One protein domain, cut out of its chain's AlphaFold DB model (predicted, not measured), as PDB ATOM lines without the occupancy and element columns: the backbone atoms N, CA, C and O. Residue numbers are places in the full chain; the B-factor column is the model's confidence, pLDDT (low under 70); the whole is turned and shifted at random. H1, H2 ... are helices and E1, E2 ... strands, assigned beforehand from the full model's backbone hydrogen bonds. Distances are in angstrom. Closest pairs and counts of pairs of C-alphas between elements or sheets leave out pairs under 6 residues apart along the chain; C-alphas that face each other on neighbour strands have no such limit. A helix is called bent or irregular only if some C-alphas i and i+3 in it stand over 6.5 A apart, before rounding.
ATOM      1  N   MET A   2     -23.127 -43.752   6.523       90.19
ATOM      2  CA  MET A   2     -23.522 -42.394   6.964       90.19
ATOM      3  C   MET A   2     -24.434 -41.658   5.966       90.19
ATOM      4  O   MET A   2     -25.491 -41.175   6.338       90.19
ATOM      5  N   ARG A   3     -24.096 -41.642   4.670       93.06
ATOM      6  CA  ARG A   3     -24.939 -40.972   3.661       93.06
ATOM      7  C   ARG A   3     -26.354 -41.555   3.549       93.06
ATOM      8  O   ARG A   3     -27.294 -40.805   3.338       93.06
ATOM      9  N   PHE A   4     -26.505 -42.873   3.713       94.44
ATOM     10  CA  PHE A   4     -27.814 -43.531   3.703       94.44
ATOM     11  C   PHE A   4     -28.618 -43.190   4.954       94.44
ATOM     12  O   PHE A   4     -29.797 -42.887   4.840       94.44
ATOM     13  N   PHE A   5     -27.960 -43.168   6.116       94.94
ATOM     14  CA  PHE A   5     -28.539 -42.693   7.372       94.94
ATOM     15  C   PHE A   5     -29.077 -41.266   7.254       94.94
ATOM     16  O   PHE A   5     -30.260 -41.046   7.496       94.94
ATOM     17  N   LEU A   6     -28.257 -40.325   6.776       95.69
ATOM     18  CA  LEU A   6     -28.692 -38.938   6.602       95.69
ATOM     19  C   LEU A   6     -29.832 -38.825   5.571       95.69
ATOM     20  O   LEU A   6     -30.774 -38.064   5.765       95.69
ATOM     21  N   SER A   7     -29.770 -39.596   4.480       95.25
ATOM     22  CA  SER A   7     -30.811 -39.576   3.447       95.25
ATOM     23  C   SER A   7     -32.163 -40.089   3.961       95.25
ATOM     24  O   SER A   7     -33.172 -39.424   3.741       95.25
ATOM     25  N   GLU A   8     -32.201 -41.225   4.674       94.50
ATOM     26  CA  GLU A   8     -33.463 -41.773   5.206       94.50
ATOM     27  C   GLU A   8     -34.107 -40.850   6.247       94.50
ATOM     28  O   GLU A   8     -35.332 -40.734   6.267       94.50
ATOM     29  N   ILE A   9     -33.319 -40.179   7.100       95.19
ATOM     30  CA  ILE A   9     -33.872 -39.230   8.081       95.19
ATOM     31  C   ILE A   9     -34.575 -38.074   7.364       95.19
ATOM     32  O   ILE A   9     -35.730 -37.774   7.661       95.19
ATOM     33  N   LEU A  10     -33.913 -37.464   6.374       95.19
ATOM     34  CA  LEU A  10     -34.503 -36.375   5.591       95.19
ATOM     35  C   LEU A  10     -35.816 -36.806   4.926       95.19
ATOM     36  O   LEU A  10     -36.806 -36.082   5.010       95.19
ATOM     37  N   VAL A  11     -35.848 -38.002   4.329       93.44
ATOM     38  CA  VAL A  11     -37.065 -38.562   3.718       93.44
ATOM     39  C   VAL A  11     -38.164 -38.783   4.754       93.44
ATOM     40  O   VAL A  11     -39.321 -38.457   4.492       93.44
ATOM     41  N   THR A  12     -37.813 -39.294   5.937       91.75
ATOM     42  CA  THR A  12     -38.762 -39.544   7.035       91.75
ATOM     43  C   THR A  12     -39.467 -38.260   7.473       91.75
ATOM     44  O   THR A  12     -40.647 -38.289   7.817       91.75
ATOM     45  N   TRP A  13     -38.783 -37.119   7.393       92.75
ATOM     46  CA  TRP A  13     -39.352 -35.803   7.699       92.75
ATOM     47  C   TRP A  13     -39.900 -35.050   6.477       92.75
ATOM     48  O   TRP A  13     -40.231 -33.871   6.579       92.75
ATOM     49  N   GLY A  14     -40.018 -35.709   5.320       93.31
ATOM     50  CA  GLY A  14     -40.628 -35.135   4.116       93.31
ATOM     51  C   GLY A  14     -39.712 -34.234   3.281       93.31
ATOM     52  O   GLY A  14     -40.188 -33.569   2.361       93.31
ATOM     53  N   PHE A  15     -38.406 -34.214   3.558       94.38
ATOM     54  CA  PHE A  15     -37.422 -33.520   2.728       94.38
ATOM     55  C   PHE A  15     -36.963 -34.387   1.551       94.38
ATOM     56  O   PHE A  15     -37.147 -35.605   1.505       94.38
ATOM     57  N   LYS A  16     -36.339 -33.737   0.563       89.38
ATOM     58  CA  LYS A  16     -35.818 -34.412  -0.627       89.38
ATOM     59  C   LYS A  16     -34.728 -35.425  -0.227       89.38
ATOM     60  O   LYS A  16     -33.806 -35.050   0.501       89.38
ATOM     61  N   PRO A  17     -34.762 -36.669  -0.743       89.06
ATOM     62  CA  PRO A  17     -33.679 -37.621  -0.518       89.06
ATOM     63  C   PRO A  17     -32.365 -37.077  -1.078       89.06
ATOM     64  O   PRO A  17     -32.325 -36.537  -2.186       89.06
ATOM     65  N   TRP A  18     -31.270 -37.284  -0.344       93.62
ATOM     66  CA  TRP A  18     -29.936 -37.005  -0.875       93.62
ATOM     67  C   TRP A  18     -29.513 -38.069  -1.885       93.62
ATOM     68  O   TRP A  18     -28.927 -37.772  -2.926       93.62
ATOM     69  N   MET A  19     -29.824 -39.322  -1.568       92.75
ATOM     70  CA  MET A  19     -29.570 -40.472  -2.420       92.75
ATOM     71  C   MET A  19     -30.537 -41.609  -2.106       92.75
ATOM     72  O   MET A  19     -31.079 -41.698  -1.004       92.75
ATOM     73  N   THR A  20     -30.725 -42.505  -3.068       92.06
ATOM     74  CA  THR A  20     -31.516 -43.719  -2.869       92.06
ATOM     75  C   THR A  20     -30.823 -44.644  -1.877       92.06
ATOM     76  O   THR A  20     -29.616 -44.876  -1.969       92.06
ATOM     77  N   VAL A  21     -31.598 -45.181  -0.940       90.75
ATOM     78  CA  VAL A  21     -31.116 -46.122   0.071       90.75
ATOM     79  C   VAL A  21     -31.450 -47.540  -0.385       90.75
ATOM     80  O   VAL A  21     -32.632 -47.845  -0.552       90.75
ATOM     81  N   PRO A  22     -30.432 -48.387  -0.634       93.19
ATOM     82  CA  PRO A  22     -30.648 -49.764  -1.065       93.19
ATOM     83  C   PRO A  22     -31.442 -50.582  -0.037       93.19
ATOM     84  O   PRO A  22     -31.300 -50.399   1.176       93.19
ATOM     85  N   ASP A  23     -32.269 -51.510  -0.513       92.38
ATOM     86  CA  ASP A  23     -33.163 -52.275   0.363       92.38
ATOM     87  C   ASP A  23     -32.409 -53.193   1.338       92.38
ATOM     88  O   ASP A  23     -32.846 -53.383   2.474       92.38
ATOM     89  N   ASP A  24     -31.232 -53.693   0.952       93.50
ATOM     90  CA  ASP A  24     -30.381 -54.550   1.785       93.50
ATOM     91  C   ASP A  24     -29.752 -53.814   2.984       93.50
ATOM     92  O   ASP A  24     -29.366 -54.444   3.976       93.50
ATOM     93  N   VAL A  25     -29.675 -52.477   2.933       92.75
ATOM     94  CA  VAL A  25     -29.162 -51.649   4.038       92.75
ATOM     95  C   VAL A  25     -30.257 -50.934   4.825       92.75
ATOM     96  O   VAL A  25     -29.978 -50.458   5.926       92.75
ATOM     97  N   ARG A  26     -31.503 -50.901   4.334       90.44
ATOM     98  CA  ARG A  26     -32.615 -50.150   4.949       90.44
ATOM     99  C   ARG A  26     -32.842 -50.503   6.420       90.44
ATOM    100  O   ARG A  26     -32.959 -49.611   7.253       90.44
ATOM    101  N   SER A  27     -32.837 -51.792   6.766       93.00
ATOM    102  CA  SER A  27     -33.024 -52.244   8.155       93.00
ATOM    103  C   SER A  27     -31.894 -51.791   9.086       93.00
ATOM    104  O   SER A  27     -32.135 -51.445  10.242       93.00
ATOM    105  N   LYS A  28     -30.654 -51.752   8.584       94.50
ATOM    106  CA  LYS A  28     -29.492 -51.254   9.331       94.50
ATOM    107  C   LYS A  28     -29.588 -49.744   9.525       94.50
ATOM    108  O   LYS A  28     -29.302 -49.262  10.616       94.50
ATOM    109  N   THR A  29     -30.031 -49.024   8.496       93.88
ATOM    110  CA  THR A  29     -30.284 -47.585   8.576       93.88
ATOM    111  C   THR A  29     -31.357 -47.266   9.610       93.88
ATOM    112  O   THR A  29     -31.107 -46.450  10.486       93.88
ATOM    113  N   ALA A  30     -32.497 -47.962   9.585       92.56
ATOM    114  CA  ALA A  30     -33.569 -47.767  10.561       92.56
ATOM    115  C   ALA A  30     -33.084 -47.973  12.007       92.56
ATOM    116  O   ALA A  30     -33.357 -47.153  12.875       92.56
ATOM    117  N   ARG A  31     -32.282 -49.018  12.256       95.94
ATOM    118  CA  ARG A  31     -31.665 -49.245  13.575       95.94
ATOM    119  C   ARG A  31     -30.717 -48.121  13.991       95.94
ATOM    120  O   ARG A  31     -30.681 -47.781  15.168       95.94
ATOM    121  N   ALA A  32     -29.947 -47.569  13.054       95.75
ATOM    122  CA  ALA A  32     -29.067 -46.438  13.329       95.75
ATOM    123  C   ALA A  32     -29.865 -45.166  13.659       95.75
ATOM    124  O   ALA A  32     -29.477 -44.446  14.570       95.75
ATOM    125  N   ILE A  33     -30.991 -44.928  12.976       95.50
ATOM    126  CA  ILE A  33     -31.917 -43.825  13.286       95.50
ATOM    127  C   ILE A  33     -32.473 -43.985  14.698       95.50
ATOM    128  O   ILE A  33     -32.327 -43.076  15.501       95.50
ATOM    129  N   SER A  34     -32.988 -45.165  15.054       96.50
ATOM    130  CA  SER A  34     -33.503 -45.400  16.410       96.50
ATOM    131  C   SER A  34     -32.438 -45.242  17.500       96.50
ATOM    132  O   SER A  34     -32.741 -44.752  18.582       96.50
ATOM    133  N   ALA A  35     -31.193 -45.650  17.234       97.38
ATOM    134  CA  ALA A  35     -30.090 -45.437  18.172       97.38
ATOM    135  C   ALA A  35     -29.740 -43.948  18.315       97.38
ATOM    136  O   ALA A  35     -29.426 -43.499  19.412       97.38
ATOM    137  N   TYR A  36     -29.813 -43.191  17.221       97.44
ATOM    138  CA  TYR A  36     -29.598 -41.750  17.239       97.44
ATOM    139  C   TYR A  36     -30.705 -41.011  18.002       97.44
ATOM    140  O   TYR A  36     -30.394 -40.182  18.850       97.44
ATOM    141  N   ASP A  37     -31.974 -41.366  17.779       96.94
ATOM    142  CA  ASP A  37     -33.111 -40.799  18.517       96.94
ATOM    143  C   ASP A  37     -32.990 -41.057  20.028       96.94
ATOM    144  O   ASP A  37     -33.234 -40.157  20.831       96.94
ATOM    145  N   ALA A  38     -32.578 -42.270  20.416       97.94
ATOM    146  CA  ALA A  38     -32.330 -42.614  21.815       97.94
ATOM    147  C   ALA A  38     -31.184 -41.784  22.415       97.94
ATOM    148  O   ALA A  38     -31.339 -41.252  23.508       97.94
ATOM    149  N   ALA A  39     -30.080 -41.616  21.681       98.12
ATOM    150  CA  ALA A  39     -28.952 -40.805  22.132       98.12
ATOM    151  C   ALA A  39     -29.342 -39.331  22.332       98.12
ATOM    152  O   ALA A  39     -28.960 -38.735  23.330       98.12
ATOM    153  N   ILE A  40     -30.141 -38.749  21.430       98.00
ATOM    154  CA  ILE A  40     -30.649 -37.377  21.609       98.00
ATOM    155  C   ILE A  40     -31.521 -37.283  22.863       98.00
ATOM    156  O   ILE A  40     -31.398 -36.335  23.625       98.00
ATOM    157  N   ALA A  41     -32.394 -38.266  23.097       97.88
ATOM    158  CA  ALA A  41     -33.296 -38.253  24.246       97.88
ATOM    159  C   ALA A  41     -32.577 -38.355  25.606       97.88
ATOM    160  O   ALA A  41     -33.163 -37.975  26.622       97.88
ATOM    161  N   GLU A  42     -31.352 -38.887  25.632       97.69
ATOM    162  CA  GLU A  42     -30.518 -39.026  26.832       97.69
ATOM    163  C   GLU A  42     -29.647 -37.790  27.117       97.69
ATOM    164  O   GLU A  42     -29.174 -37.634  28.242       97.69
ATOM    165  N   GLU A  43     -29.456 -36.913  26.129       97.69
ATOM    166  CA  GLU A  43     -28.624 -35.713  26.234       97.69
ATOM    167  C   GLU A  43     -29.453 -34.448  26.511       97.69
ATOM    168  O   GLU A  43     -30.676 -34.400  26.345       97.69
ATOM    169  N   GLU A  44     -28.765 -33.382  26.923       96.44
ATOM    170  CA  GLU A  44     -29.379 -32.056  26.998       96.44
ATOM    171  C   GLU A  44     -29.771 -31.550  25.596       96.44
ATOM    172  O   GLU A  44     -29.058 -31.811  24.616       96.44
ATOM    173  N   PRO A  45     -30.859 -30.764  25.465       98.00
ATOM    174  CA  PRO A  45     -31.300 -30.282  24.167       98.00
ATOM    175  C   PRO A  45     -30.208 -29.525  23.414       98.00
ATOM    176  O   PRO A  45     -29.546 -28.636  23.955       98.00
ATOM    177  N   PHE A  46     -30.094 -29.841  22.129       98.25
ATOM    178  CA  PHE A  46     -29.112 -29.314  21.185       98.25
ATOM    179  C   PHE A  46     -27.659 -29.716  21.473       98.25
ATOM    180  O   PHE A  46     -26.755 -29.023  21.023       98.25
ATOM    181  N   PHE A  47     -27.394 -30.825  22.163       97.56
ATOM    182  CA  PHE A  47     -26.028 -31.350  22.262       97.56
ATOM    183  C   PHE A  47     -25.511 -31.891  20.909       97.56
ATOM    184  O   PHE A  47     -26.274 -32.453  20.117       97.56
ATOM    185  N   ASP A  48     -24.213 -31.716  20.618       97.62
ATOM    186  CA  ASP A  48     -23.591 -32.220  19.379       97.62
ATOM    187  C   ASP A  48     -23.178 -33.690  19.515       97.62
ATOM    188  O   ASP A  48     -22.173 -34.020  20.146       97.62
ATOM    189  N   ILE A  49     -23.942 -34.569  18.872       97.06
ATOM    190  CA  ILE A  49     -23.720 -36.020  18.877       97.06
ATOM    191  C   ILE A  49     -23.034 -36.462  17.578       97.06
ATOM    192  O   ILE A  49     -22.099 -37.270  17.596       97.06
ATOM    193  N   LEU A  50     -23.485 -35.951  16.425       95.94
ATOM    194  CA  LEU A  50     -22.982 -36.389  15.122       95.94
ATOM    195  C   LEU A  50     -21.586 -35.847  14.813       95.94
ATOM    196  O   LEU A  50     -20.863 -36.517  14.080       95.94
ATOM    197  N   GLY A  51     -21.186 -34.692  15.353       94.31
ATOM    198  CA  GLY A  51     -19.845 -34.136  15.149       94.31
ATOM    199  C   GLY A  51     -18.741 -35.070  15.651       94.31
ATOM    200  O   GLY A  51     -17.976 -35.585  14.827       94.31
ATOM    201  N   PRO A  52     -18.678 -35.370  16.963       92.94
ATOM    202  CA  PRO A  52     -17.696 -36.300  17.518       92.94
ATOM    203  C   PRO A  52     -17.788 -37.699  16.897       92.94
ATOM    204  O   PRO A  52     -16.768 -38.274  16.518       92.94
ATOM    205  N   LEU A  53     -19.007 -38.225  16.708       92.31
ATOM    206  CA  LEU A  53     -19.212 -39.536  16.088       92.31
ATOM    207  C   LEU A  53     -18.649 -39.586  14.663       92.31
ATOM    208  O   LEU A  53     -17.952 -40.533  14.294       92.31
ATOM    209  N   TYR A  54     -18.960 -38.586  13.837       91.00
ATOM    210  CA  TYR A  54     -18.480 -38.548  12.463       91.00
ATOM    211  C   TYR A  54     -16.971 -38.349  12.403       91.00
ATOM    212  O   TYR A  54     -16.330 -38.990  11.571       91.00
ATOM    213  N   GLN A  55     -16.404 -37.531  13.293       87.94
ATOM    214  CA  GLN A  55     -14.959 -37.368  13.405       87.94
ATOM    215  C   GLN A  55     -14.277 -38.714  13.673       87.94
ATOM    216  O   GLN A  55     -13.422 -39.113  12.889       87.94
ATOM    217  N   GLU A  56     -14.714 -39.464  14.687       87.00
ATOM    218  CA  GLU A  56     -14.155 -40.786  15.022       87.00
ATOM    219  C   GLU A  56     -14.291 -41.802  13.874       87.00
ATOM    220  O   GLU A  56     -13.352 -42.534  13.535       87.00
ATOM    221  N   LEU A  57     -15.447 -41.820  13.203       84.19
ATOM    222  CA  LEU A  57     -15.663 -42.677  12.033       84.19
ATOM    223  C   LEU A  57     -14.786 -42.261  10.838       84.19
ATOM    224  O   LEU A  57     -14.351 -43.117  10.065       84.19
ATOM    225  N   ALA A  58     -14.531 -40.962  10.668       77.75
ATOM    226  CA  ALA A  58     -13.726 -40.411   9.582       77.75
ATOM    227  C   ALA A  58     -12.212 -40.504   9.838       77.75
ATOM    228  O   ALA A  58     -11.461 -40.570   8.861       77.75
ATOM    229  N   CYS A  59     -11.768 -40.583  11.101       61.34
ATOM    230  CA  CYS A  59     -10.367 -40.804  11.501       61.34
ATOM    231  C   CYS A  59      -9.766 -42.086  10.901       61.34
ATOM    232  O   CYS A  59      -8.560 -42.193  10.718       61.34
ATOM    233  N   HIS A  60     -10.602 -43.056  10.530       57.81
ATOM    234  CA  HIS A  60     -10.168 -44.307   9.908       57.81
ATOM    235  C   HIS A  60     -10.091 -44.225   8.366       57.81
ATOM    236  O   HIS A  60      -9.927 -45.250   7.700       57.81
ATOM    237  N   GLY A  61     -10.225 -43.028   7.772       57.88
ATOM    238  CA  GLY A  61     -10.234 -42.803   6.322       57.88
ATOM    239  C   GLY A  61      -9.480 -41.546   5.862       57.88
ATOM    240  O   GLY A  61      -8.968 -40.759   6.649       57.88
ATOM    241  N   GLY A  62      -9.426 -41.321   4.544       53.38
ATOM    242  CA  GLY A  62      -8.612 -40.261   3.924       53.38
ATOM    243  C   GLY A  62      -9.044 -38.808   4.184       53.38
ATOM    244  O   GLY A  62      -8.367 -37.899   3.722       53.38
ATOM    245  N   LYS A  63     -10.141 -38.552   4.910       55.47
ATOM    246  CA  LYS A  63     -10.590 -37.180   5.226       55.47
ATOM    247  C   LYS A  63      -9.739 -36.497   6.296       55.47
ATOM    248  O   LYS A  63      -9.601 -35.280   6.256       55.47
ATOM    249  N   GLN A  64      -9.104 -37.255   7.191       52.16
ATOM    250  CA  GLN A  64      -8.158 -36.684   8.154       52.16
ATOM    251  C   GLN A  64      -6.915 -36.106   7.446       52.16
ATOM    252  O   GLN A  64      -6.377 -35.090   7.875       52.16
ATOM    253  N   LEU A  65      -6.526 -36.673   6.291       51.00
ATOM    254  CA  LEU A  65      -5.475 -36.121   5.418       51.00
ATOM    255  C   LEU A  65      -5.875 -34.784   4.768       51.00
ATOM    256  O   LEU A  65      -5.000 -34.057   4.310       51.00
ATOM    257  N   LEU A  66      -7.172 -34.448   4.737       56.38
ATOM    258  CA  LEU A  66      -7.694 -33.158   4.268       56.38
ATOM    259  C   LEU A  66      -7.833 -32.125   5.403       56.38
ATOM    260  O   LEU A  66      -8.295 -31.017   5.149       56.38
ATOM    261  N   GLY A  67      -7.452 -32.469   6.642       61.38
ATOM    262  CA  GLY A  67      -7.397 -31.525   7.763       61.38
ATOM    263  C   GLY A  67      -8.753 -31.046   8.294       61.38
ATOM    264  O   GLY A  67      -8.812 -29.993   8.922       61.38
ATOM    265  N   GLN A  68      -9.844 -31.781   8.053       66.25
ATOM    266  CA  GLN A  68     -11.159 -31.437   8.602       66.25
ATOM    267  C   GLN A  68     -11.228 -31.815  10.091       66.25
ATOM    268  O   GLN A  68     -11.220 -32.998  10.430       66.25
ATOM    269  N   PHE A  69     -11.329 -30.811  10.963       76.62
ATOM    270  CA  PHE A  69     -11.551 -30.972  12.402       76.62
ATOM    271  C   PHE A  69     -12.887 -30.341  12.788       76.62
ATOM    272  O   PHE A  69     -13.245 -29.285  12.266       76.62
ATOM    273  N   PHE A  70     -13.615 -30.974  13.706       85.62
ATOM    274  CA  PHE A  70     -14.846 -30.412  14.256       85.62
ATOM    275  C   PHE A  70     -14.541 -29.633  15.534       85.62
ATOM    276  O   PHE A  70     -13.784 -30.091  16.392       85.62
ATOM    277  N   SER A  71     -15.140 -28.448  15.664       91.12
ATOM    278  CA  SER A  71     -15.038 -27.634  16.876       91.12
ATOM    279  C   SER A  71     -15.597 -28.407  18.079       91.12
ATOM    280  O   SER A  71     -16.761 -28.804  18.041       91.12
ATOM    281  N   PRO A  72     -14.820 -28.617  19.159       93.69
ATOM    282  CA  PRO A  72     -15.311 -29.319  20.342       93.69
ATOM    283  C   PRO A  72     -16.452 -28.565  21.029       93.69
ATOM    284  O   PRO A  72     -16.420 -27.334  21.119       93.69
ATOM    285  N   TRP A  73     -17.406 -29.304  21.605       96.38
ATOM    286  CA  TRP A  73     -18.559 -28.731  22.307       96.38
ATOM    287  C   TRP A  73     -18.199 -27.639  23.332       96.38
ATOM    288  O   TRP A  73     -18.788 -26.561  23.250       96.38
ATOM    289  N   PRO A  74     -17.209 -27.816  24.240       96.62
ATOM    290  CA  PRO A  74     -16.881 -26.774  25.216       96.62
ATOM    291  C   PRO A  74     -16.467 -25.443  24.577       96.62
ATOM    292  O   PRO A  74     -16.760 -24.383  25.124       96.62
ATOM    293  N   LEU A  75     -15.816 -25.485  23.408       96.19
ATOM    294  CA  LEU A  75     -15.424 -24.280  22.681       96.19
ATOM    295  C   LEU A  75     -16.634 -23.622  22.011       96.19
ATOM    296  O   LEU A  75     -16.783 -22.406  22.091       96.19
ATOM    297  N   ALA A  76     -17.518 -24.409  21.394       96.81
ATOM    298  CA  ALA A  76     -18.747 -23.881  20.809       96.81
ATOM    299  C   ALA A  76     -19.666 -23.252  21.870       96.81
ATOM    300  O   ALA A  76     -20.156 -22.142  21.675       96.81
ATOM    301  N   ALA A  77     -19.827 -23.909  23.020       95.50
ATOM    302  CA  ALA A  77     -20.593 -23.395  24.153       95.50
ATOM    303  C   ALA A  77     -19.999 -22.090  24.713       95.50
ATOM    304  O   ALA A  77     -20.733 -21.135  24.979       95.50
ATOM    305  N   LEU A  78     -18.667 -22.015  24.838       96.69
ATOM    306  CA  LEU A  78     -17.973 -20.790  25.233       96.69
ATOM    307  C   LEU A  78     -18.247 -19.646  24.244       96.69
ATOM    308  O   LEU A  78     -18.655 -18.564  24.660       96.69
ATOM    309  N   MET A  79     -18.063 -19.891  22.944       95.44
ATOM    310  CA  MET A  79     -18.282 -18.886  21.896       95.44
ATOM    311  C   MET A  79     -19.735 -18.399  21.852       95.44
ATOM    312  O   MET A  79     -19.975 -17.193  21.772       95.44
ATOM    313  N   ALA A  80     -20.701 -19.313  21.968       94.12
ATOM    314  CA  ALA A  80     -22.123 -18.983  22.025       94.12
ATOM    315  C   ALA A  80     -22.470 -18.120  23.249       94.12
ATOM    316  O   ALA A  80     -23.286 -17.208  23.148       94.12
ATOM    317  N   THR A  81     -21.831 -18.384  24.392       92.62
ATOM    318  CA  THR A  81     -22.024 -17.597  25.618       92.62
ATOM    319  C   THR A  81     -21.453 -16.189  25.468       92.62
ATOM    320  O   THR A  81     -22.152 -15.228  25.756       92.62
ATOM    321  N   ILE A  82     -20.216 -16.052  24.974       92.12
ATOM    322  CA  ILE A  82     -19.548 -14.746  24.818       92.12
ATOM    323  C   ILE A  82     -20.257 -13.861  23.787       92.12
ATOM    324  O   ILE A  82     -20.290 -12.644  23.940       92.12
ATOM    325  N   THR A  83     -20.813 -14.461  22.732       86.62
ATOM    326  CA  THR A  83     -21.512 -13.711  21.678       86.62
ATOM    327  C   THR A  83     -22.827 -13.107  22.180       86.62
ATOM    328  O   THR A  83     -23.330 -12.185  21.548       86.62
ATOM    329  N   GLU A  84     -23.376 -13.609  23.298       77.50
ATOM    330  CA  GLU A  84     -24.653 -13.184  23.888       77.50
ATOM    331  C   GLU A  84     -25.708 -12.868  22.816       77.50
ATOM    332  O   GLU A  84     -26.105 -11.710  22.654       77.50
ATOM    333  N   PRO A  85     -26.161 -13.876  22.047       69.25
ATOM    334  CA  PRO A  85     -26.987 -13.671  20.856       69.25
ATOM    335  C   PRO A  85     -28.265 -12.847  21.123       69.25
ATOM    336  O   PRO A  85     -28.832 -12.236  20.225       69.25
ATOM    337  N   TRP A  86     -28.712 -12.772  22.372       69.88
ATOM    338  CA  TRP A  86     -29.891 -12.028  22.814       69.88
ATOM    339  C   TRP A  86     -29.647 -10.581  23.266       69.88
ATOM    340  O   TRP A  86     -30.587  -9.937  23.724       69.88
ATOM    341  N   SER A  87     -28.415 -10.077  23.200       60.41
ATOM    342  CA  SER A  87     -28.055  -8.739  23.697       60.41
ATOM    343  C   SER A  87     -28.432  -7.586  22.751       60.41
ATOM    344  O   SER A  87     -28.407  -6.426  23.161       60.41
ATOM    345  N   SER A  88     -28.811  -7.875  21.502       53.38
ATOM    346  CA  SER A  88     -29.259  -6.872  20.526       53.38
ATOM    347  C   SER A  88     -30.783  -6.729  20.506       53.38
ATOM    348  O   SER A  88     -31.478  -7.744  20.489       53.38
ATOM    349  N   ASP A  89     -31.293  -5.495  20.423       54.53
ATOM    350  CA  ASP A  89     -32.720  -5.200  20.226       54.53
ATOM    351  C   ASP A  89     -33.258  -5.943  18.991       54.53
ATOM    352  O   ASP A  89     -32.994  -5.579  17.843       54.53
ATOM    353  N   ILE A  90     -34.004  -7.025  19.226       61.25
ATOM    354  CA  ILE A  90     -34.692  -7.761  18.168       61.25
ATOM    355  C   ILE A  90     -35.910  -6.926  17.776       61.25
ATOM    356  O   ILE A  90     -36.875  -6.824  18.537       61.25
ATOM    357  N   ASP A  91     -35.864  -6.326  16.586       59.34
ATOM    358  CA  ASP A  91     -36.992  -5.593  16.014       59.34
ATOM    359  C   ASP A  91     -38.275  -6.433  16.075       59.34
ATOM    360  O   ASP A  91     -38.341  -7.563  15.575       59.34
ATOM    361  N   ALA A  92     -39.334  -5.847  16.638       58.97
ATOM    362  CA  ALA A  92     -40.643  -6.476  16.703       58.97
ATOM    363  C   ALA A  92     -41.122  -6.856  15.288       58.97
ATOM    364  O   ALA A  92     -41.421  -5.999  14.457       58.97
ATOM    365  N   GLY A  93     -41.203  -8.161  15.014       63.75
ATOM    366  CA  GLY A  93     -41.682  -8.703  13.739       63.75
ATOM    367  C   GLY A  93     -40.608  -9.268  12.806       63.75
ATOM    368  O   GLY A  93     -40.952  -9.677  11.695       63.75
ATOM    369  N   ARG A  94     -39.337  -9.337  13.226       81.19
ATOM    370  CA  ARG A  94     -38.274 -10.059  12.503       81.19
ATOM    371  C   ARG A  94     -37.633 -11.117  13.397       81.19
ATOM    372  O   ARG A  94     -37.503 -10.922  14.597       81.19
ATOM    373  N   LEU A  95     -37.248 -12.245  12.799       90.12
ATOM    374  CA  LEU A  95     -36.450 -13.254  13.495       90.12
ATOM    375  C   LEU A  95     -35.014 -12.735  13.644       90.12
ATOM    376  O   LEU A  95     -34.434 -12.261  12.664       90.12
ATOM    377  N   ALA A  96     -34.444 -12.862  14.839       92.19
ATOM    378  CA  ALA A  96     -33.006 -12.745  15.038       92.19
ATOM    379  C   ALA A  96     -32.298 -13.857  14.261       92.19
ATOM    380  O   ALA A  96     -32.808 -14.974  14.180       92.19
ATOM    381  N   VAL A  97     -31.147 -13.561  13.662       92.44
ATOM    382  CA  VAL A  97     -30.455 -14.513  12.790       92.44
ATOM    383  C   VAL A  97     -29.137 -14.939  13.419       92.44
ATOM    384  O   VAL A  97     -28.264 -14.106  13.649       92.44
ATOM    385  N   ALA A  98     -28.976 -16.243  13.618       94.69
ATOM    386  CA  ALA A  98     -27.681 -16.873  13.838       94.69
ATOM    387  C   ALA A  98     -27.248 -17.533  12.524       94.69
ATOM    388  O   ALA A  98     -27.992 -18.340  11.969       94.69
ATOM    389  N   CYS A  99     -26.076 -17.170  12.000       95.69
ATOM    390  CA  CYS A  99     -25.584 -17.674  10.720       95.69
ATOM    391  C   CYS A  99     -24.172 -18.240  10.863       95.69
ATOM    392  O   CYS A  99     -23.261 -17.519  11.264       95.69
ATOM    393  N   ASP A 100     -23.988 -19.495  10.462       96.81
ATOM    394  CA  ASP A 100     -22.689 -20.151  10.357       96.81
ATOM    395  C   ASP A 100     -22.390 -20.510   8.884       96.81
ATOM    396  O   ASP A 100     -23.053 -21.382   8.309       96.81
ATOM    397  N   PRO A 101     -21.433 -19.819   8.234       96.44
ATOM    398  CA  PRO A 101     -21.118 -19.982   6.816       96.44
ATOM    399  C   PRO A 101     -20.220 -21.192   6.503       96.44
ATOM    400  O   PRO A 101     -19.931 -21.428   5.325       96.44
ATOM    401  N   ALA A 102     -19.745 -21.908   7.523       95.31
ATOM    402  CA  ALA A 102     -18.934 -23.119   7.406       95.31
ATOM    403  C   ALA A 102     -19.337 -24.092   8.527       95.31
ATOM    404  O   ALA A 102     -18.545 -24.435   9.405       95.31
ATOM    405  N   CYS A 103     -20.618 -24.466   8.526       96.12
ATOM    406  CA  CYS A 103     -21.299 -24.939   9.724       96.12
ATOM    407  C   CYS A 103     -20.854 -26.308  10.242       96.12
ATOM    408  O   CYS A 103     -21.184 -26.655  11.381       96.12
ATOM    409  N   GLY A 104     -20.118 -27.101   9.462       95.38
ATOM    410  CA  GLY A 104     -19.636 -28.410   9.886       95.38
ATOM    411  C   GLY A 104     -20.788 -29.312  10.334       95.38
ATOM    412  O   GLY A 104     -21.802 -29.442   9.654       95.38
ATOM    413  N   SER A 105     -20.663 -29.929  11.513       95.69
ATOM    414  CA  SER A 105     -21.737 -30.724  12.132       95.69
ATOM    415  C   SER A 105     -22.924 -29.886  12.620       95.69
ATOM    416  O   SER A 105     -23.942 -30.449  13.022       95.69
ATOM    417  N   GLY A 106     -22.812 -28.558  12.592       97.44
ATOM    418  CA  GLY A 106     -23.775 -27.620  13.155       97.44
ATOM    419  C   GLY A 106     -23.505 -27.243  14.605       97.44
ATOM    420  O   GLY A 106     -24.338 -26.558  15.193       97.44
ATOM    421  N   VAL A 107     -22.373 -27.658  15.183       97.88
ATOM    422  CA  VAL A 107     -22.054 -27.481  16.611       97.88
ATOM    423  C   VAL A 107     -22.214 -26.041  17.103       97.88
ATOM    424  O   VAL A 107     -22.717 -25.832  18.201       97.88
ATOM    425  N   MET A 108     -21.872 -25.034  16.290       97.12
ATOM    426  CA  MET A 108     -22.037 -23.630  16.681       97.12
ATOM    427  C   MET A 108     -23.509 -23.214  16.754       97.12
ATOM    428  O   MET A 108     -23.919 -22.516  17.679       97.12
ATOM    429  N   MET A 109     -24.328 -23.666  15.802       97.88
ATOM    430  CA  MET A 109     -25.769 -23.390  15.788       97.88
ATOM    431  C   MET A 109     -26.476 -24.117  16.930       97.88
ATOM    432  O   MET A 109     -27.306 -23.523  17.614       97.88
ATOM    433  N   LEU A 110     -26.104 -25.375  17.166       98.50
ATOM    434  CA  LEU A 110     -26.566 -26.184  18.288       98.50
ATOM    435  C   LEU A 110     -26.231 -25.524  19.635       98.50
ATOM    436  O   LEU A 110     -27.130 -25.281  20.436       98.50
ATOM    437  N   ALA A 111     -24.972 -25.125  19.841       98.12
ATOM    438  CA  ALA A 111     -24.546 -24.413  21.043       98.12
ATOM    439  C   ALA A 111     -25.272 -23.068  21.208       98.12
ATOM    440  O   ALA A 111     -25.696 -22.731  22.308       98.12
ATOM    441  N   THR A 112     -25.484 -22.320  20.122       97.56
ATOM    442  CA  THR A 112     -26.255 -21.064  20.153       97.56
ATOM    443  C   THR A 112     -27.690 -21.308  20.631       97.56
ATOM    444  O   THR A 112     -28.164 -20.617  21.533       97.56
ATOM    445  N   ALA A 113     -28.373 -22.317  20.078       97.88
ATOM    446  CA  ALA A 113     -29.728 -22.687  20.486       97.88
ATOM    447  C   ALA A 113     -29.788 -23.178  21.939       97.88
ATOM    448  O   ALA A 113     -30.668 -22.752  22.687       97.88
ATOM    449  N   HIS A 114     -28.827 -24.009  22.353       97.88
ATOM    450  CA  HIS A 114     -28.676 -24.479  23.730       97.88
ATOM    451  C   HIS A 114     -28.531 -23.310  24.714       97.88
ATOM    452  O   HIS A 114     -29.237 -23.236  25.719       97.88
ATOM    453  N   THR A 115     -27.667 -22.342  24.406       96.44
ATOM    454  CA  THR A 115     -27.448 -21.177  25.268       96.44
ATOM    455  C   THR A 115     -28.694 -20.286  25.348       96.44
ATOM    456  O   THR A 115     -29.067 -19.869  26.444       96.44
ATOM    457  N   ILE A 116     -29.389 -20.037  24.228       95.88
ATOM    458  CA  ILE A 116     -30.659 -19.284  24.226       95.88
ATOM    459  C   ILE A 116     -31.720 -20.005  25.068       95.88
ATOM    460  O   ILE A 116     -32.397 -19.368  25.879       95.88
ATOM    461  N   LEU A 117     -31.845 -21.325  24.898       96.38
ATOM    462  CA  LEU A 117     -32.776 -22.159  25.655       96.38
ATOM    463  C   LEU A 117     -32.527 -22.048  27.161       96.38
ATOM    464  O   LEU A 117     -33.471 -21.828  27.917       96.38
ATOM    465  N   ASN A 118     -31.272 -22.151  27.594       95.06
ATOM    466  CA  ASN A 118     -30.921 -22.095  29.013       95.06
ATOM    467  C   ASN A 118     -31.075 -20.693  29.609       95.06
ATOM    468  O   ASN A 118     -31.450 -20.559  30.773       95.06
ATOM    469  N   ALA A 119     -30.800 -19.646  28.828       93.56
ATOM    470  CA  ALA A 119     -30.875 -18.268  29.302       93.56
ATOM    471  C   ALA A 119     -32.316 -17.727  29.363       93.56
ATOM    472  O   ALA A 119     -32.641 -16.954  30.262       93.56
ATOM    473  N   GLN A 120     -33.174 -18.092  28.403       93.50
ATOM    474  CA  GLN A 120     -34.490 -17.457  28.211       93.50
ATOM    475  C   GLN A 120     -35.658 -18.438  28.061       93.50
ATOM    476  O   GLN A 120     -36.817 -18.019  27.974       93.50
ATOM    477  N   GLY A 121     -35.387 -19.738  28.044       95.00
ATOM    478  CA  GLY A 121     -36.399 -20.772  27.886       95.00
ATOM    479  C   GLY A 121     -36.817 -21.024  26.428       95.00
ATOM    480  O   GLY A 121     -36.445 -20.299  25.502       95.00
ATOM    481  N   PRO A 122     -37.636 -22.067  26.202       95.25
ATOM    482  CA  PRO A 122     -37.946 -22.574  24.862       95.25
ATOM    483  C   PRO A 122     -38.737 -21.587  23.998       95.25
ATOM    484  O   PRO A 122     -38.612 -21.599  22.779       95.25
ATOM    485  N   ALA A 123     -39.530 -20.700  24.608       93.62
ATOM    486  CA  ALA A 123     -40.307 -19.707  23.869       93.62
ATOM    487  C   ALA A 123     -39.418 -18.703  23.114       93.62
ATOM    488  O   ALA A 123     -39.813 -18.229  22.048       93.62
ATOM    489  N   ALA A 124     -38.217 -18.415  23.631       93.50
ATOM    490  CA  ALA A 124     -37.291 -17.474  23.009       93.50
ATOM    491  C   ALA A 124     -36.817 -17.959  21.633       93.50
ATOM    492  O   ALA A 124     -36.684 -17.154  20.715       93.50
ATOM    493  N   LEU A 125     -36.647 -19.272  21.448       95.56
ATOM    494  CA  LEU A 125     -36.181 -19.868  20.192       95.56
ATOM    495  C   LEU A 125     -37.126 -19.626  19.004       95.56
ATOM    496  O   LEU A 125     -36.684 -19.640  17.854       95.56
ATOM    497  N   LYS A 126     -38.411 -19.333  19.246       94.62
ATOM    498  CA  LYS A 126     -39.369 -18.972  18.184       94.62
ATOM    499  C   LYS A 126     -39.075 -17.610  17.547       94.62
ATOM    500  O   LYS A 126     -39.565 -17.344  16.453       94.62
ATOM    501  N   SER A 127     -38.252 -16.789  18.197       93.38
ATOM    502  CA  SER A 127     -37.768 -15.507  17.679       93.38
ATOM    503  C   SER A 127     -36.464 -15.634  16.884       93.38
ATOM    504  O   SER A 127     -35.911 -14.612  16.490       93.38
ATOM    505  N   TRP A 128     -35.971 -16.854  16.635       95.19
ATOM    506  CA  TRP A 128     -34.680 -17.107  15.990       95.19
ATOM    507  C   TRP A 128     -34.795 -17.821  14.641       95.19
ATOM    508  O   TRP A 128     -35.602 -18.733  14.467       95.19
ATOM    509  N   SER A 129     -33.939 -17.421  13.704       96.06
ATOM    510  CA  SER A 129     -33.629 -18.101  12.449       96.06
ATOM    511  C   SER A 129     -32.188 -18.599  12.507       96.06
ATOM    512  O   SER A 129     -31.255 -17.805  12.641       96.06
ATOM    513  N   PHE A 130     -32.007 -19.916  12.432       97.88
ATOM    514  CA  PHE A 130     -30.699 -20.566  12.425       97.88
ATOM    515  C   PHE A 130     -30.324 -20.942  10.998       97.88
ATOM    516  O   PHE A 130     -31.035 -21.700  10.333       97.88
ATOM    517  N   VAL A 131     -29.201 -20.415  10.525       98.12
ATOM    518  CA  VAL A 131     -28.758 -20.561   9.141       98.12
ATOM    519  C   VAL A 131     -27.388 -21.212   9.101       98.12
ATOM    520  O   VAL A 131     -26.424 -20.678   9.633       98.12
ATOM    521  N   GLY A 132     -27.297 -22.364   8.444       98.12
ATOM    522  CA  GLY A 132     -26.037 -23.057   8.196       98.12
ATOM    523  C   GLY A 132     -25.702 -23.106   6.708       98.12
ATOM    524  O   GLY A 132     -26.593 -23.269   5.871       98.12
ATOM    525  N   CYS A 133     -24.423 -23.014   6.369       98.06
ATOM    526  CA  CYS A 133     -23.902 -23.346   5.047       98.06
ATOM    527  C   CYS A 133     -22.624 -24.165   5.194       98.06
ATOM    528  O   CYS A 133     -21.762 -23.805   5.988       98.06
ATOM    529  N   ASP A 134     -22.478 -25.227   4.410       96.94
ATOM    530  CA  ASP A 134     -21.211 -25.951   4.311       96.94
ATOM    531  C   ASP A 134     -20.979 -26.440   2.879       96.94
ATOM    532  O   ASP A 134     -21.928 -26.757   2.156       96.94
ATOM    533  N   ILE A 135     -19.718 -26.514   2.461       95.00
ATOM    534  CA  ILE A 135     -19.348 -27.048   1.148       95.00
ATOM    535  C   ILE A 135     -19.406 -28.585   1.128       95.00
ATOM    536  O   ILE A 135     -19.637 -29.189   0.076       95.00
ATOM    537  N   ASP A 136     -19.234 -29.237   2.282       93.88
ATOM    538  CA  ASP A 136     -19.369 -30.680   2.442       93.88
ATOM    539  C   ASP A 136     -20.836 -31.063   2.674       93.88
ATOM    540  O   ASP A 136     -21.436 -30.809   3.721       93.88
ATOM    541  N   GLY A 137     -21.403 -31.779   1.702       94.88
ATOM    542  CA  GLY A 137     -22.788 -32.236   1.761       94.88
ATOM    543  C   GLY A 137     -23.123 -33.180   2.922       94.88
ATOM    544  O   GLY A 137     -24.306 -33.285   3.251       94.88
ATOM    545  N   ILE A 138     -22.140 -33.849   3.546       94.69
ATOM    546  CA  ILE A 138     -22.351 -34.596   4.802       94.69
ATOM    547  C   ILE A 138     -22.552 -33.608   5.950       94.69
ATOM    548  O   ILE A 138     -23.528 -33.742   6.679       94.69
ATOM    549  N   CYS A 139     -21.669 -32.618   6.080       95.81
ATOM    550  CA  CYS A 139     -21.685 -31.626   7.156       95.81
ATOM    551  C   CYS A 139     -22.985 -30.818   7.158       95.81
ATOM    552  O   CYS A 139     -23.732 -30.874   8.135       95.81
ATOM    553  N   ALA A 140     -23.355 -30.231   6.017       97.62
ATOM    554  CA  ALA A 140     -24.625 -29.516   5.882       97.62
ATOM    555  C   ALA A 140     -25.832 -30.379   6.318       97.62
ATOM    556  O   ALA A 140     -26.743 -29.918   6.999       97.62
ATOM    557  N   ARG A 141     -25.836 -31.675   5.984       98.12
ATOM    558  CA  ARG A 141     -26.918 -32.592   6.381       98.12
ATOM    559  C   ARG A 141     -26.858 -33.004   7.844       98.12
ATOM    560  O   ARG A 141     -27.916 -33.192   8.431       98.12
ATOM    561  N   MET A 142     -25.667 -33.127   8.430       97.56
ATOM    562  CA  MET A 142     -25.526 -33.324   9.872       97.56
ATOM    563  C   MET A 142     -26.129 -32.133  10.609       97.56
ATOM    564  O   MET A 142     -27.031 -32.352  11.406       97.56
ATOM    565  N   MET A 143     -25.746 -30.897  10.270       98.00
ATOM    566  CA  MET A 143     -26.325 -29.704  10.898       98.00
ATOM    567  C   MET A 143     -27.855 -29.697  10.798       98.00
ATOM    568  O   MET A 143     -28.527 -29.564  11.820       98.00
ATOM    569  N   ALA A 144     -28.407 -29.939   9.605       98.31
ATOM    570  CA  ALA A 144     -29.854 -30.020   9.407       98.31
ATOM    571  C   ALA A 144     -30.517 -31.086  10.291       98.31
ATOM    572  O   ALA A 144     -31.526 -30.820  10.944       98.31
ATOM    573  N   ILE A 145     -29.946 -32.291  10.323       98.06
ATOM    574  CA  ILE A 145     -30.513 -33.422  11.056       98.06
ATOM    575  C   ILE A 145     -30.433 -33.220  12.556       98.06
ATOM    576  O   ILE A 145     -31.443 -33.408  13.226       98.06
ATOM    577  N   GLN A 146     -29.285 -32.794  13.080       98.06
ATOM    578  CA  GLN A 146     -29.144 -32.569  14.515       98.06
ATOM    579  C   GLN A 146     -30.124 -31.513  15.002       98.06
ATOM    580  O   GLN A 146     -30.779 -31.705  16.024       98.06
ATOM    581  N   PHE A 147     -30.281 -30.425  14.250       97.75
ATOM    582  CA  PHE A 147     -31.167 -29.341  14.649       97.75
ATOM    583  C   PHE A 147     -32.637 -29.775  14.665       97.75
ATOM    584  O   PHE A 147     -33.342 -29.565  15.654       97.75
ATOM    585  N   LEU A 148     -33.099 -30.419  13.588       97.81
ATOM    586  CA  LEU A 148     -34.484 -30.878  13.477       97.81
ATOM    587  C   LEU A 148     -34.799 -32.036  14.432       97.81
ATOM    588  O   LEU A 148     -35.878 -32.047  15.023       97.81
ATOM    589  N   ALA A 149     -33.869 -32.977  14.623       97.69
ATOM    590  CA  ALA A 149     -34.052 -34.081  15.559       97.69
ATOM    591  C   ALA A 149     -34.186 -33.568  16.995       97.69
ATOM    592  O   ALA A 149     -35.092 -33.990  17.705       97.69
ATOM    593  N   ASN A 150     -33.359 -32.597  17.397       97.88
ATOM    594  CA  ASN A 150     -33.477 -31.961  18.709       97.88
ATOM    595  C   ASN A 150     -34.839 -31.276  18.897       97.88
ATOM    596  O   ASN A 150     -35.481 -31.451  19.933       97.88
ATOM    597  N   CYS A 151     -35.325 -30.558  17.878       97.25
ATOM    598  CA  CYS A 151     -36.664 -29.962  17.914       97.25
ATOM    599  C   CYS A 151     -37.756 -31.031  18.096       97.25
ATOM    600  O   CYS A 151     -38.656 -30.871  18.922       97.25
ATOM    601  N   ALA A 152     -37.663 -32.140  17.358       96.31
ATOM    602  CA  ALA A 152     -38.645 -33.220  17.401       96.31
ATOM    603  C   ALA A 152     -38.625 -33.993  18.733       96.31
ATOM    604  O   ALA A 152     -39.670 -34.149  19.366       96.31
ATOM    605  N   VAL A 153     -37.449 -34.450  19.172       97.19
ATOM    606  CA  VAL A 153     -37.273 -35.298  20.363       97.19
ATOM    607  C   VAL A 153     -37.574 -34.521  21.645       97.19
ATOM    608  O   VAL A 153     -38.356 -34.986  22.478       97.19
ATOM    609  N   HIS A 154     -37.044 -33.303  21.785       97.31
ATOM    610  CA  HIS A 154     -37.268 -32.480  22.979       97.31
ATOM    611  C   HIS A 154     -38.564 -31.659  22.921       97.31
ATOM    612  O   HIS A 154     -38.902 -30.988  23.895       97.31
ATOM    613  N   ARG A 155     -39.324 -31.739  21.817       96.88
ATOM    614  CA  ARG A 155     -40.570 -30.981  21.586       96.88
ATOM    615  C   ARG A 155     -40.364 -29.467  21.720       96.88
ATOM    616  O   ARG A 155     -41.137 -28.775  22.383       96.88
ATOM    617  N   ILE A 156     -39.309 -28.969  21.081       97.06
ATOM    618  CA  ILE A 156     -38.925 -27.556  21.071       97.06
ATOM    619  C   ILE A 156     -39.222 -26.969  19.694       97.06
ATOM    620  O   ILE A 156     -38.872 -27.545  18.667       97.06
ATOM    621  N   GLU A 157     -39.854 -25.799  19.672       96.88
ATOM    622  CA  GLU A 157     -40.112 -25.053  18.443       96.88
ATOM    623  C   GLU A 157     -39.079 -23.941  18.258       96.88
ATOM    624  O   GLU A 157     -38.777 -23.189  19.183       96.88
ATOM    625  N   VAL A 158     -38.585 -23.804  17.030       96.50
ATOM    626  CA  VAL A 158     -37.625 -22.774  16.612       96.50
ATOM    627  C   VAL A 158     -38.239 -21.949  15.487       96.50
ATOM    628  O   VAL A 158     -39.023 -22.472  14.691       96.50
ATOM    629  N   GLY A 159     -37.929 -20.655  15.423       96.56
ATOM    630  CA  GLY A 159     -38.560 -19.744  14.464       96.56
ATOM    631  C   GLY A 159     -38.339 -20.196  13.023       96.56
ATOM    632  O   GLY A 159     -39.299 -20.402  12.278       96.56
ATOM    633  N   GLU A 160     -37.080 -20.417  12.653       97.56
ATOM    634  CA  GLU A 160     -36.680 -20.915  11.341       97.56
ATOM    635  C   GLU A 160     -35.361 -21.695  11.412       97.56
ATOM    636  O   GLU A 160     -34.467 -21.363  12.189       97.56
ATOM    637  N   VAL A 161     -35.226 -22.713  10.561       98.25
ATOM    638  CA  VAL A 161     -33.959 -23.387  10.262       98.25
ATOM    639  C   VAL A 161     -33.778 -23.424   8.752       98.25
ATOM    640  O   VAL A 161     -34.664 -23.879   8.019       98.25
ATOM    641  N   ILE A 162     -32.622 -22.963   8.281       98.25
ATOM    642  CA  ILE A 162     -32.228 -23.032   6.875       98.25
ATOM    643  C   ILE A 162     -30.840 -23.635   6.793       98.25
ATOM    644  O   ILE A 162     -29.919 -23.177   7.467       98.25
ATOM    645  N   VAL A 163     -30.673 -24.625   5.926       98.56
ATOM    646  CA  VAL A 163     -29.368 -25.242   5.721       98.56
ATOM    647  C   VAL A 163     -29.054 -25.331   4.246       98.56
ATOM    648  O   VAL A 163     -29.825 -25.895   3.465       98.56
ATOM    649  N   PHE A 164     -27.908 -24.774   3.876       98.19
ATOM    650  CA  PHE A 164     -27.389 -24.767   2.523       98.19
ATOM    651  C   PHE A 164     -26.201 -25.719   2.385       98.19
ATOM    652  O   PHE A 164     -25.372 -25.836   3.284       98.19
ATOM    653  N   CYS A 165     -26.095 -26.358   1.223       97.62
ATOM    654  CA  CYS A 165     -24.885 -27.041   0.790       97.62
ATOM    655  C   CYS A 165     -24.302 -26.305  -0.424       97.62
ATOM    656  O   CYS A 165     -24.955 -26.209  -1.469       97.62
ATOM    657  N   GLY A 166     -23.090 -25.769  -0.291       96.44
ATOM    658  CA  GLY A 166     -22.403 -25.017  -1.342       96.44
ATOM    659  C   GLY A 166     -21.311 -24.087  -0.814       96.44
ATOM    660  O   GLY A 166     -21.051 -24.022   0.384       96.44
ATOM    661  N   ASP A 167     -20.678 -23.353  -1.728       95.25
ATOM    662  CA  ASP A 167     -19.636 -22.376  -1.402       95.25
ATOM    663  C   ASP A 167     -20.257 -21.097  -0.813       95.25
ATOM    664  O   ASP A 167     -20.991 -20.368  -1.493       95.25
ATOM    665  N   SER A 168     -19.979 -20.822   0.465       94.81
ATOM    666  CA  SER A 168     -20.499 -19.654   1.180       94.81
ATOM    667  C   SER A 168     -19.940 -18.325   0.667       94.81
ATOM    668  O   SER A 168     -20.609 -17.304   0.816       94.81
ATOM    669  N   LEU A 169     -18.794 -18.321  -0.021       93.94
ATOM    670  CA  LEU A 169     -18.191 -17.118  -0.606       93.94
ATOM    671  C   LEU A 169     -18.848 -16.706  -1.929       93.94
ATOM    672  O   LEU A 169     -18.732 -15.554  -2.354       93.94
ATOM    673  N   ARG A 170     -19.553 -17.629  -2.592       91.44
ATOM    674  CA  ARG A 170     -20.112 -17.428  -3.935       91.44
ATOM    675  C   ARG A 170     -21.598 -17.109  -3.868       91.44
ATOM    676  O   ARG A 170     -22.416 -17.963  -3.540       91.44
ATOM    677  N   VAL A 171     -21.970 -15.874  -4.200       89.75
ATOM    678  CA  VAL A 171     -23.387 -15.477  -4.366       89.75
ATOM    679  C   VAL A 171     -23.905 -15.713  -5.782       89.75
ATOM    680  O   VAL A 171     -25.110 -15.794  -5.989       89.75
ATOM    681  N   ASP A 172     -22.994 -15.825  -6.746       88.62
ATOM    682  CA  ASP A 172     -23.260 -16.085  -8.160       88.62
ATOM    683  C   ASP A 172     -23.564 -17.564  -8.441       88.62
ATOM    684  O   ASP A 172     -24.089 -17.900  -9.502       88.62
ATOM    685  N   GLN A 173     -23.260 -18.448  -7.489       88.81
ATOM    686  CA  GLN A 173     -23.494 -19.882  -7.602       88.81
ATOM    687  C   GLN A 173     -24.688 -20.313  -6.745       88.81
ATOM    688  O   GLN A 173     -24.784 -19.925  -5.575       88.81
ATOM    689  N   PRO A 174     -25.600 -21.141  -7.288       88.31
ATOM    690  CA  PRO A 174     -26.706 -21.665  -6.509       88.31
ATOM    691  C   PRO A 174     -26.185 -22.615  -5.429       88.31
ATOM    692  O   PRO A 174     -25.366 -23.494  -5.698       88.31
ATOM    693  N   LYS A 175     -26.716 -22.472  -4.215       94.81
ATOM    694  CA  LYS A 175     -26.520 -23.435  -3.128       94.81
ATOM    695  C   LYS A 175     -27.703 -24.390  -3.086       94.81
ATOM    696  O   LYS A 175     -28.849 -23.972  -3.267       94.81
ATOM    697  N   GLU A 176     -27.442 -25.665  -2.832       96.56
ATOM    698  CA  GLU A 176     -28.509 -26.622  -2.559       96.56
ATOM    699  C   GLU A 176     -29.191 -26.240  -1.241       96.56
ATOM    700  O   GLU A 176     -28.522 -26.045  -0.230       96.56
ATOM    701  N   ILE A 177     -30.521 -26.158  -1.239       97.38
ATOM    702  CA  ILE A 177     -31.307 -26.045  -0.007       97.38
ATOM    703  C   ILE A 177     -31.479 -27.462   0.538       97.38
ATOM    704  O   ILE A 177     -32.252 -28.247  -0.011       97.38
ATOM    705  N   VAL A 178     -30.740 -27.791   1.594       97.69
ATOM    706  CA  VAL A 178     -30.834 -29.088   2.278       97.69
ATOM    707  C   VAL A 178     -32.127 -29.150   3.087       97.69
ATOM    708  O   VAL A 178     -32.885 -30.110   2.968       97.69
ATOM    709  N   VAL A 179     -32.392 -28.103   3.871       97.75
ATOM    710  CA  VAL A 179     -33.607 -27.937   4.677       97.75
ATOM    711  C   VAL A 179     -34.008 -26.466   4.684       97.75
ATOM    712  O   VAL A 179     -33.161 -25.577   4.762       97.75
ATOM    713  N   HIS A 180     -35.316 -26.222   4.648       97.56
ATOM    714  CA  HIS A 180     -35.933 -24.958   5.037       97.56
ATOM    715  C   HIS A 180     -37.214 -25.282   5.809       97.56
ATOM    716  O   HIS A 180     -38.141 -25.860   5.243       97.56
ATOM    717  N   ALA A 181     -37.237 -24.967   7.102       96.81
ATOM    718  CA  ALA A 181     -38.349 -25.261   8.001       96.81
ATOM    719  C   ALA A 181     -38.597 -24.089   8.957       96.81
ATOM    720  O   ALA A 181     -37.674 -23.349   9.289       96.81
ATOM    721  N   SER A 182     -39.834 -23.929   9.419       96.38
ATOM    722  CA  SER A 182     -40.221 -22.906  10.394       96.38
ATOM    723  C   SER A 182     -41.302 -23.436  11.327       96.38
ATOM    724  O   SER A 182     -42.114 -24.273  10.921       96.38
ATOM    725  N   ALA A 183     -41.349 -22.930  12.562       95.00
ATOM    726  CA  ALA A 183     -42.425 -23.277  13.486       95.00
ATOM    727  C   ALA A 183     -43.812 -22.891  12.924       95.00
ATOM    728  O   ALA A 183     -43.935 -21.910  12.176       95.00
ATOM    729  N   PRO A 184     -44.883 -23.616  13.302       92.88
ATOM    730  CA  PRO A 184     -46.241 -23.293  12.882       92.88
ATOM    731  C   PRO A 184     -46.616 -21.834  13.181       92.88
ATOM    732  O   PRO A 184     -46.403 -21.327  14.282       92.88
ATOM    733  N   GLY A 185     -47.194 -21.157  12.187       90.88
ATOM    734  CA  GLY A 185     -47.635 -19.762  12.299       90.88
ATOM    735  C   GLY A 185     -46.540 -18.709  12.094       90.88
ATOM    736  O   GLY A 185     -46.877 -17.533  11.942       90.88
ATOM    737  N   ILE A 186     -45.263 -19.095  12.017       91.12
ATOM    738  CA  ILE A 186     -44.167 -18.176  11.690       91.12
ATOM    739  C   ILE A 186     -44.086 -18.006  10.171       91.12
ATOM    740  O   ILE A 186     -43.948 -18.973   9.423       91.12
ATOM    741  N   LYS A 187     -44.190 -16.761   9.697       90.50
ATOM    742  CA  LYS A 187     -44.025 -16.427   8.277       90.50
ATOM    743  C   LYS A 187     -42.566 -16.096   8.004       90.50
ATOM    744  O   LYS A 187     -42.035 -15.150   8.579       90.50
ATOM    745  N   VAL A 188     -41.958 -16.833   7.085       92.88
ATOM    746  CA  VAL A 188     -40.561 -16.646   6.685       92.88
ATOM    747  C   VAL A 188     -40.446 -16.414   5.184       92.88
ATOM    748  O   VAL A 188     -41.305 -16.833   4.406       92.88
ATOM    749  N   ALA A 189     -39.390 -15.717   4.769       92.38
ATOM    750  CA  ALA A 189     -39.084 -15.554   3.352       92.38
ATOM    751  C   ALA A 189     -38.625 -16.893   2.738       92.38
ATOM    752  O   ALA A 189     -38.185 -17.782   3.468       92.38
ATOM    753  N   PRO A 190     -38.674 -17.057   1.406       94.00
ATOM    754  CA  PRO A 190     -38.104 -18.228   0.743       94.00
ATOM    755  C   PRO A 190     -36.600 -18.387   1.023       94.00
ATOM    756  O   PRO A 190     -35.865 -17.399   1.026       94.00
ATOM    757  N   ALA A 191     -36.109 -19.622   1.180       92.56
ATOM    758  CA  ALA A 191     -34.677 -19.900   1.368       92.56
ATOM    759  C   ALA A 191     -33.780 -19.338   0.251       92.56
ATOM    760  O   ALA A 191     -32.665 -18.903   0.519       92.56
ATOM    761  N   ASN A 192     -34.272 -19.284  -0.985       89.56
ATOM    762  CA  ASN A 192     -33.539 -18.748  -2.132       89.56
ATOM    763  C   ASN A 192     -33.651 -17.220  -2.302       89.56
ATOM    764  O   ASN A 192     -33.254 -16.708  -3.348       89.56
ATOM    765  N   ALA A 193     -34.185 -16.479  -1.322       92.38
ATOM    766  CA  ALA A 193     -34.224 -15.023  -1.412       92.38
ATOM    767  C   ALA A 193     -32.790 -14.450  -1.540       92.38
ATOM    768  O   ALA A 193     -31.922 -14.852  -0.759       92.38
ATOM    769  N   PRO A 194     -32.520 -13.502  -2.465       90.38
ATOM    770  CA  PRO A 194     -31.155 -13.032  -2.748       90.38
ATOM    771  C   PRO A 194     -30.383 -12.551  -1.514       90.38
ATOM    772  O   PRO A 194     -29.224 -12.913  -1.326       90.38
ATOM    773  N   TYR A 195     -31.057 -11.835  -0.608       91.62
ATOM    774  CA  TYR A 195     -30.446 -11.319   0.620       91.62
ATOM    775  C   TYR A 195     -29.904 -12.431   1.539       91.62
ATOM    776  O   TYR A 195     -28.965 -12.195   2.293       91.62
ATOM    777  N   ARG A 196     -30.458 -13.655   1.483       93.06
ATOM    778  CA  ARG A 196     -29.976 -14.796   2.284       93.06
ATOM    779  C   ARG A 196     -28.633 -15.307   1.766       93.06
ATOM    780  O   ARG A 196     -27.792 -15.714   2.559       93.06
ATOM    781  N   GLN A 197     -28.406 -15.240   0.454       91.25
ATOM    782  CA  GLN A 197     -27.114 -15.585  -0.146       91.25
ATOM    783  C   GLN A 197     -26.049 -14.551   0.230       91.25
ATOM    784  O   GLN A 197     -24.933 -14.915   0.596       91.25
ATOM    785  N   GLU A 198     -26.410 -13.267   0.196       92.31
ATOM    786  CA  GLU A 198     -25.529 -12.183   0.638       92.31
ATOM    787  C   GLU A 198     -25.211 -12.281   2.127       92.31
ATOM    788  O   GLU A 198     -24.057 -12.129   2.506       92.31
ATOM    789  N   MET A 199     -26.201 -12.594   2.962       93.62
ATOM    790  CA  MET A 199     -26.025 -12.808   4.398       93.62
ATOM    791  C   MET A 199     -25.022 -13.930   4.694       93.62
ATOM    792  O   MET A 199     -24.109 -13.715   5.486       93.62
ATOM    793  N   VAL A 200     -25.138 -15.088   4.030       93.44
ATOM    794  CA  VAL A 200     -24.181 -16.199   4.191       93.44
ATOM    795  C   VAL A 200     -22.766 -15.779   3.769       93.44
ATOM    796  O   VAL A 200     -21.808 -16.049   4.493       93.44
ATOM    797  N   ARG A 201     -22.619 -15.056   2.650       94.00
ATOM    798  CA  ARG A 201     -21.314 -14.529   2.210       94.00
ATOM    799  C   ARG A 201     -20.742 -13.510   3.194       94.00
ATOM    800  O   ARG A 201     -19.559 -13.569   3.514       94.00
ATOM    801  N   ASN A 202     -21.561 -12.578   3.671       92.50
ATOM    802  CA  ASN A 202     -21.127 -11.546   4.609       92.50
ATOM    803  C   ASN A 202     -20.690 -12.179   5.942       92.50
ATOM    804  O   ASN A 202     -19.675 -11.767   6.498       92.50
ATOM    805  N   ALA A 203     -21.391 -13.221   6.407       90.81
ATOM    806  CA  ALA A 203     -20.969 -14.010   7.562       90.81
ATOM    807  C   ALA A 203     -19.590 -14.652   7.324       90.81
ATOM    808  O   ALA A 203     -18.705 -14.512   8.169       90.81
ATOM    809  N   ALA A 204     -19.363 -15.263   6.151       90.12
ATOM    810  CA  ALA A 204     -18.068 -15.852   5.784       90.12
ATOM    811  C   ALA A 204     -16.931 -14.817   5.823       90.12
ATOM    812  O   ALA A 204     -15.906 -15.035   6.466       90.12
ATOM    813  N   GLN A 205     -17.149 -13.652   5.208       89.50
ATOM    814  CA  GLN A 205     -16.171 -12.563   5.185       89.50
ATOM    815  C   GLN A 205     -15.885 -12.013   6.586       89.50
ATOM    816  O   GLN A 205     -14.730 -11.756   6.920       89.50
ATOM    817  N   SER A 206     -16.916 -11.869   7.425       86.06
ATOM    818  CA  SER A 206     -16.759 -11.394   8.806       86.06
ATOM    819  C   SER A 206     -15.966 -12.368   9.687       86.06
ATOM    820  O   SER A 206     -15.252 -11.935  10.587       86.06
ATOM    821  N   ALA A 207     -16.022 -13.667   9.376       80.19
ATOM    822  CA  ALA A 207     -15.221 -14.711  10.009       80.19
ATOM    823  C   ALA A 207     -13.784 -14.804   9.449       80.19
ATOM    824  O   ALA A 207     -13.047 -15.727   9.791       80.19
ATOM    825  N   GLY A 208     -13.374 -13.872   8.578       79.56
ATOM    826  CA  GLY A 208     -12.042 -13.853   7.970       79.56
ATOM    827  C   GLY A 208     -11.863 -14.831   6.808       79.56
ATOM    828  O   GLY A 208     -10.742 -15.001   6.330       79.56
TER     829      GLY A 208
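Overview. This is residues 2 to 208 of the 214 residues of a protein of Burkholderia vietnamiensis (strain G4 / LMG 22486) (UniProt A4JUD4). A four-stranded sheet is covered on one face by H5 and H7 and crossed on the other by H8. H1 and H2 pack on the side of H7 away from the sheet, and H4 packs on H5. The printed part has 207 residues, with eight named helices and four named strands that follow each other along the chain as H1 H2 H3 H4 E1 H5 H6 E2 H7 E3 E4 H8; the class is mixed, helices and strands. The mixed sheet runs E1 E2 E3 E4, and the whole is compact, with a radius of gyration of the C-alphas of 16.4 A and spans of 52 by 38 by 32 A.

Arrangement. H1, residues 2 to 12, touches residues 29 to 33 of H2, residues 23 to 42, about perpendicular at 80 degrees; the closest C-alphas, of Phe 5 and Thr 29, are 5.3 A apart. The hub is H7, residues 137 to 154, touching four helices. Its residues 138 to 145 touch H1 at a steep tilt of 48 degrees, closest at the C-alphas of Leu 6 and Arg 141, 6.6 A. Its residues 149 to 154 touch residues 37 to 41 of H2, closest at the C-alphas of Val 153 and Ala 41, 6.3 A. H3, residues 50 to 58, only just touches H7, with 3 pairs of C-alphas within 8 A, the closest being Leu 50 and Met 142, 6.6 A. H4, residues 73 to 83, touches H5, residues 107 to 120, at a steep tilt of 57 degrees, closest at the C-alphas of Ala 80 and Thr 112, 5.0 A. H6, residues 122 to 127, touches H5, closest at the C-alphas of Leu 125 and Leu 117, 6.8 A, and only grazes the sheet. E1, residues 96 to 100, and E2, residues 128 to 134, are parallel, with N 98 and O 129 at 2.9 A. E2 and E3, residues 160 to 165, are parallel, with N 132 and O 162 at 2.9 A. E3 and E4, residues 176 to 182, form an antiparallel hairpin, with N 163 and O 179 at 2.9 A. E1, H5 H6, E2 and E2, H7, E3 are strand-helix-strand units, parallel neighbours joined through helices, with right-handed crossovers. In three layers, helices on both faces, H5 and H7 are on the same face, 9.9 and 9.7 A in height, and H8, residues 194 to 206, is on the opposite face at 9.0 A, across E2 at 69 degrees on the local plane. Every O i to N i+4 pair is within hydrogen-bond range in H1, H3, H4, H5 and H8; H2 has 14 of 16, H7 13 of 14, and H6 0 of 2 but 3 of 3 O i to N i+3 pairs.

Along the chain. H1 begins at C-alpha 2, (-23.522, -42.394, 6.964). H2 is 29.7 A long and irregular, C-alphas 24 and 27 being 7.3 A apart. H5 is 19.7 A long, E2 19.9 A and H7 25.7 A. H8 ends at C-alpha 206, (-16.759, -11.394, 8.806).

Size, cuts and confidence. The two C-alphas farthest apart, of Asp 24 and Asp 89, are 52.7 A apart. The printed part has no cut; the links H3 to H4, H4 to E1 and E4 to H8 are long. The pLDDT is under 70 in residues 59 to 68 and 85 to 93.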